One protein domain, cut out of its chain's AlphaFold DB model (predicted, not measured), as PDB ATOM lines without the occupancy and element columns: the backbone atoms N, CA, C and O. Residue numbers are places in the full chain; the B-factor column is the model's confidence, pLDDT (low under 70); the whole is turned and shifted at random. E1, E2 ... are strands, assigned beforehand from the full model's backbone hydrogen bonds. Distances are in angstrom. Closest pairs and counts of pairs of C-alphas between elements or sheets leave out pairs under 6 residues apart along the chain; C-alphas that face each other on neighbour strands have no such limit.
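What this domain is: This is residues 32 to 78 of the 83 residues of an uncharacterized protein of Diaphorobacter ruginosibacter (UniProt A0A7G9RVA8). With little regular structure, the model is a rod: a small sheet of three short strands, a long loop drawn out from E2 and E3 to one end, and a tail, residues 63 to 78, that loops round the other end and folds back towards E1. The 47 printed residues hold strands E1, E2 and E3, 12 residues in all, and no named helix. The class is all strand; the order E1 - E2 - E3 is antiparallel, a meander, each strand the antiparallel neighbour of the one before. It is loose, radius of gyration of the C-alphas 12.8 A, spanning 40 by 17 by 16 A.

How they stand to each other: E1, residues 32 to 34, forms a hairpin with E2, residues 40 to 44, at 146 degrees; N 41 and O 33 are within hydrogen-bond range at 2.8 A. E2 forms a hairpin with E3, residues 59 to 62, at 139 degrees; N 42 and O 60 are 2.8 A apart.

Where its parts are: E1 begins at C-alpha 32 (-1.933, -20.523, 114.233). E2 measures 13.5 A. E3 ends at C-alpha 62 (-7.017, -20.335, 108.382).

The domain as a whole: The C-alphas farthest apart, of Phe 51 and Ile 68, are 39.9 A apart. The link E2 to E3 is long. Residues 50 to 52 have pLDDT under 70.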
ATOM      1  N   TRP A  32      -0.519 -20.269 114.459       95.56
ATOM      2  CA  TRP A  32      -1.933 -20.523 114.233       95.56
ATOM      3  C   TRP A  32      -2.687 -20.346 115.548       95.56
ATOM      4  O   TRP A  32      -2.189 -20.771 116.593       95.56
ATOM      5  N   ALA A  33      -3.862 -19.722 115.515       95.50
ATOM      6  CA  ALA A  33      -4.740 -19.621 116.679       95.50
ATOM      7  C   ALA A  33      -6.204 -19.442 116.262       95.50
ATOM      8  O   ALA A  33      -6.497 -19.010 115.147       95.50
ATOM      9  N   VAL A  34      -7.110 -19.733 117.191       95.50
ATOM     10  CA  VAL A  34      -8.548 -19.473 117.098       95.50
ATOM     11  C   VAL A  34      -8.883 -18.251 117.948       95.50
ATOM     12  O   VAL A  34      -8.357 -18.096 119.050       95.50
ATOM     13  N   ASP A  35      -9.742 -17.370 117.445       95.00
ATOM     14  CA  ASP A  35     -10.245 -16.220 118.193       95.00
ATOM     15  C   ASP A  35     -11.486 -16.556 119.044       95.00
ATOM     16  O   ASP A  35     -12.008 -17.671 119.032       95.00
ATOM     17  N   ALA A  36     -11.985 -15.574 119.798       95.25
ATOM     18  CA  ALA A  36     -13.153 -15.753 120.663       95.25
ATOM     19  C   ALA A  36     -14.451 -16.097 119.902       95.25
ATOM     20  O   ALA A  36     -15.398 -16.590 120.510       95.25
ATOM     21  N   ASN A  37     -14.502 -15.852 118.587       94.44
ATOM     22  CA  ASN A  37     -15.642 -16.187 117.735       94.44
ATOM     23  C   ASN A  37     -15.516 -17.586 117.113       94.44
ATOM     24  O   ASN A  37     -16.407 -18.008 116.378       94.44
ATOM     25  N   GLY A  38     -14.420 -18.303 117.379       91.38
ATOM     26  CA  GLY A  38     -14.152 -19.604 116.778       91.38
ATOM     27  C   GLY A  38     -13.523 -19.528 115.386       91.38
ATOM     28  O   GLY A  38     -13.373 -20.568 114.748       91.38
ATOM     29  N   ALA A  39     -13.138 -18.343 114.899       95.94
ATOM     30  CA  ALA A  39     -12.455 -18.222 113.613       95.94
ATOM     31  C   ALA A  39     -10.949 -18.447 113.781       95.94
ATOM     32  O   ALA A  39     -10.323 -17.911 114.696       95.94
ATOM     33  N   ALA A  40     -10.367 -19.248 112.890       95.94
ATOM     34  CA  ALA A  40      -8.948 -19.568 112.914       95.94
ATOM     35  C   ALA A  40      -8.137 -18.662 111.988       95.94
ATOM     36  O   ALA A  40      -8.577 -18.302 110.892       95.94
ATOM     37  N   HIS A  41      -6.917 -18.349 112.417       97.06
ATOM     38  CA  HIS A  41      -6.023 -17.427 111.726       97.06
ATOM     39  C   HIS A  41      -4.581 -17.931 111.731       97.06
ATOM     40  O   HIS A  41      -4.103 -18.491 112.718       97.06
ATOM     41  N   TRP A  42      -3.879 -17.684 110.630       96.31
ATOM     42  CA  TRP A  42      -2.425 -17.732 110.546       96.31
ATOM     43  C   TRP A  42      -1.853 -16.366 110.912       96.31
ATOM     44  O   TRP A  42      -2.338 -15.343 110.429       96.31
ATOM     45  N   PHE A  43      -0.781 -16.360 111.696       94.19
ATOM     46  CA  PHE A  43      -0.022 -15.161 112.037       94.19
ATOM     47  C   PHE A  43       1.395 -15.299 111.498       94.19
ATOM     48  O   PHE A  43       2.060 -16.317 111.717       94.19
ATOM     49  N   ALA A  44       1.851 -14.281 110.780       90.19
ATOM     50  CA  ALA A  44       3.199 -14.219 110.241       90.19
ATOM     51  C   ALA A  44       4.145 -13.427 111.146       90.19
ATOM     52  O   ALA A  44       3.718 -12.554 111.907       90.19
ATOM     53  N   ASP A  45       5.442 -13.699 111.000       85.19
ATOM     54  CA  ASP A  45       6.481 -12.833 111.549       85.19
ATOM     55  C   ASP A  45       6.296 -11.389 111.067       85.19
ATOM     56  O   ASP A  45       5.880 -11.163 109.920       85.19
ATOM     57  N   PRO A  46       6.649 -10.401 111.905       84.94
ATOM     58  CA  PRO A  46       6.601  -9.016 111.496       84.94
ATOM     59  C   PRO A  46       7.564  -8.786 110.333       84.94
ATOM     60  O   PRO A  46       8.714  -9.228 110.346       84.94
ATOM     61  N   ARG A  47       7.097  -8.072 109.312       78.69
ATOM     62  CA  ARG A  47       7.886  -7.731 108.127       78.69
ATOM     63  C   ARG A  47       7.841  -6.239 107.863       78.69
ATOM     64  O   ARG A  47       6.808  -5.594 108.038       78.69
ATOM     65  N   LEU A  48       8.977  -5.715 107.410       80.06
ATOM     66  CA  LEU A  48       9.065  -4.397 106.793       80.06
ATOM     67  C   LEU A  48       8.416  -4.476 105.418       80.06
ATOM     68  O   LEU A  48       8.907  -5.171 104.525       80.06
ATOM     69  N   ILE A  49       7.313  -3.760 105.243       72.00
ATOM     70  CA  ILE A  49       6.735  -3.598 103.916       72.00
ATOM     71  C   ILE A  49       7.544  -2.497 103.236       72.00
ATOM     72  O   ILE A  49       7.617  -1.379 103.736       72.00
ATOM     73  N   ALA A  50       8.184  -2.833 102.111       66.94
ATOM     74  CA  ALA A  50       9.249  -2.049 101.467       66.94
ATOM     75  C   ALA A  50       8.915  -0.571 101.167       66.94
ATOM     76  O   ALA A  50       9.814   0.199 100.846       66.94
ATOM     77  N   PHE A  51       7.647  -0.172 101.272       68.06
ATOM     78  CA  PHE A  51       7.174   1.179 100.994       68.06
ATOM     79  C   PHE A  51       6.706   1.977 102.220       68.06
ATOM     80  O   PHE A  51       6.608   3.194 102.113       68.06
ATOM     81  N   ASP A  52       6.397   1.345 103.361       65.25
ATOM     82  CA  ASP A  52       5.719   2.033 104.478       65.25
ATOM     83  C   ASP A  52       6.604   2.294 105.707       65.25
ATOM     84  O   ASP A  52       6.150   2.906 106.676       65.25
ATOM     85  N   THR A  53       7.875   1.868 105.675       73.44
ATOM     86  CA  THR A  53       8.856   2.021 106.775       73.44
ATOM     87  C   THR A  53       8.370   1.518 108.145       73.44
ATOM     88  O   THR A  53       8.983   1.815 109.168       73.44
ATOM     89  N   SER A  54       7.288   0.741 108.176       78.06
ATOM     90  CA  SER A  54       6.607   0.272 109.375       78.06
ATOM     91  C   SER A  54       6.645  -1.254 109.429       78.06
ATOM     92  O   SER A  54       6.619  -1.958 108.419       78.06
ATOM     93  N   TRP A  55       6.714  -1.786 110.644       81.00
ATOM     94  CA  TRP A  55       6.599  -3.219 110.876       81.00
ATOM     95  C   TRP A  55       5.127  -3.618 110.856       81.00
ATOM     96  O   TRP A  55       4.320  -3.037 111.583       81.00
ATOM     97  N   ARG A  56       4.775  -4.629 110.055       76.75
ATOM     98  CA  ARG A  56       3.436  -5.229 110.071       76.75
ATOM     99  C   ARG A  56       3.500  -6.720 110.328       76.75
ATOM    100  O   ARG A  56       4.342  -7.409 109.763       76.75
ATOM    101  N   PHE A  57       2.561  -7.196 111.131       82.38
ATOM    102  CA  PHE A  57       2.255  -8.612 111.273       82.38
ATOM    103  C   PHE A  57       1.057  -8.913 110.380       82.38
ATOM    104  O   PHE A  57       0.054  -8.199 110.421       82.38
ATOM    105  N   GLU A  58       1.178  -9.940 109.550       87.56
ATOM    106  CA  GLU A  58       0.085 -10.365 108.684       87.56
ATOM    107  C   GLU A  58      -0.794 -11.370 109.431       87.56
ATOM    108  O   GLU A  58      -0.285 -12.323 110.027       87.56
ATOM    109  N   VAL A  59      -2.108 -11.136 109.397       92.50
ATOM    110  CA  VAL A  59      -3.125 -12.061 109.905       92.50
ATOM    111  C   VAL A  59      -3.947 -12.531 108.717       92.50
ATOM    112  O   VAL A  59      -4.497 -11.716 107.976       92.50
ATOM    113  N   MET A  60      -4.010 -13.842 108.520       94.94
ATOM    114  CA  MET A  60      -4.669 -14.457 107.371       94.94
ATOM    115  C   MET A  60      -5.659 -15.511 107.847       94.94
ATOM    116  O   MET A  60      -5.366 -16.243 108.786       94.94
ATOM    117  N   ALA A  61      -6.798 -15.645 107.169       96.62
ATOM    118  CA  ALA A  61      -7.770 -16.683 107.501       96.62
ATOM    119  C   ALA A  61      -7.149 -18.087 107.381       96.62
ATOM    120  O   ALA A  61      -6.429 -18.388 106.423       96.62
ATOM    121  N   ALA A  62      -7.456 -18.950 108.345       96.38
ATOM    122  CA  ALA A  62      -7.017 -20.335 108.382       96.38
ATOM    123  C   ALA A  62      -8.215 -21.286 108.516       96.38
ATOM    124  O   ALA A  62      -9.259 -20.908 109.045       96.38
ATOM    125  N   PRO A  63      -8.077 -22.549 108.082       94.81
ATOM    126  CA  PRO A  63      -8.980 -23.603 108.520       94.81
ATOM    127  C   PRO A  63      -8.905 -23.778 110.045       94.81
ATOM    128  O   PRO A  63      -7.825 -23.674 110.628       94.81
ATOM    129  N   ASP A  64     -10.036 -24.094 110.678       91.38
ATOM    130  CA  ASP A  64     -10.115 -24.363 112.123       91.38
ATOM    131  C   ASP A  64      -9.562 -25.739 112.532       91.38
ATOM    132  O   ASP A  64      -9.344 -25.997 113.713       91.38
ATOM    133  N   PHE A  65      -9.332 -26.624 111.556       90.00
ATOM    134  CA  PHE A  65      -8.875 -28.004 111.751       90.00
ATOM    135  C   PHE A  65      -9.731 -28.820 112.736       90.00
ATOM    136  O   PHE A  65      -9.258 -29.801 113.307       90.00
ATOM    137  N   GLY A  66     -10.999 -28.441 112.915       87.81
ATOM    138  CA  GLY A  66     -11.899 -29.043 113.892       87.81
ATOM    139  C   GLY A  66     -11.490 -28.770 115.340       87.81
ATOM    140  O   GLY A  66     -11.758 -29.602 116.206       87.81
ATOM    141  N   TYR A  67     -10.810 -27.653 115.619       84.94
ATOM    142  CA  TYR A  67     -10.414 -27.286 116.974       84.94
ATOM    143  C   TYR A  67     -11.637 -27.055 117.865       84.94
ATOM    144  O   TYR A  67     -12.456 -26.171 117.628       84.94
ATOM    145  N   ILE A  68     -11.734 -27.854 118.926       84.00
ATOM    146  CA  ILE A  68     -12.764 -27.757 119.962       84.00
ATOM    147  C   ILE A  68     -12.012 -27.597 121.285       84.00
ATOM    148  O   ILE A  68     -11.587 -28.580 121.893       84.00
ATOM    149  N   GLY A  69     -11.767 -26.354 121.691       84.88
ATOM    150  CA  GLY A  69     -10.975 -26.033 122.877       84.88
ATOM    151  C   GLY A  69     -11.082 -24.567 123.284       84.88
ATOM    152  O   GLY A  69     -11.754 -23.775 122.626       84.88
ATOM    153  N   ASP A  70     -10.421 -24.219 124.386       88.81
ATOM    154  CA  ASP A  70     -10.328 -22.836 124.849       88.81
ATOM    155  C   ASP A  70      -9.459 -22.024 123.881       88.81
ATOM    156  O   ASP A  70      -8.260 -22.279 123.741       88.81
ATOM    157  N   TYR A  71     -10.061 -21.031 123.223       89.75
ATOM    158  CA  TYR A  71      -9.378 -20.182 122.249       89.75
ATOM    159  C   TYR A  71      -8.120 -19.516 122.837       89.75
ATOM    160  O   TYR A  71      -7.129 -19.348 122.127       89.75
ATOM    161  N   THR A  72      -8.096 -19.225 124.145       92.81
ATOM    162  CA  THR A  72      -6.936 -18.623 124.828       92.81
ATOM    163  C   THR A  72      -5.724 -19.557 124.891       92.81
ATOM    164  O   THR A  72      -4.596 -19.105 125.080       92.81
ATOM    165  N   GLN A  73      -5.938 -20.859 124.682       90.94
ATOM    166  CA  GLN A  73      -4.913 -21.902 124.656       90.94
ATOM    167  C   GLN A  73      -4.620 -22.405 123.235       90.94
ATOM    168  O   GLN A  73      -3.889 -23.382 123.059       90.94
ATOM    169  N   SER A  74      -5.207 -21.788 122.208       90.88
ATOM    170  CA  SER A  74      -5.096 -22.249 120.821       90.88
ATOM    171  C   SER A  74      -3.792 -21.837 120.129       90.88
ATOM    172  O   SER A  74      -3.456 -22.435 119.108       90.88
ATOM    173  N   LEU A  75      -3.044 -20.866 120.672       93.31
ATOM    174  CA  LEU A  75      -1.820 -20.364 120.046       93.31
ATOM    175  C   LEU A  75      -0.796 -21.488 119.856       93.31
ATOM    176  O   LEU A  75      -0.338 -22.110 120.814       93.31
ATOM    177  N   THR A  76      -0.431 -21.720 118.599       92.44
ATOM    178  CA  THR A  76       0.415 -22.835 118.175       92.44
ATOM    179  C   THR A  76       1.507 -22.326 117.273       92.44
ATOM    180  O   THR A  76       1.218 -21.721 116.244       92.44
ATOM    181  N   GLU A  77       2.754 -22.590 117.633       92.00
ATOM    182  CA  GLU A  77       3.905 -22.267 116.800       92.00
ATOM    183  C   GLU A  77       4.141 -23.351 115.743       92.00
ATOM    184  O   GLU A  77       3.944 -24.547 115.987       92.00
ATOM    185  N   ARG A  78       4.574 -22.925 114.554       90.69
ATOM    186  CA  ARG A  78       4.961 -23.817 113.468       90.69
ATOM    187  C   ARG A  78       6.149 -24.672 113.906       90.69
ATOM    188  O   ARG A  78       7.173 -24.111 114.289       90.69
TER     189      ARG A  78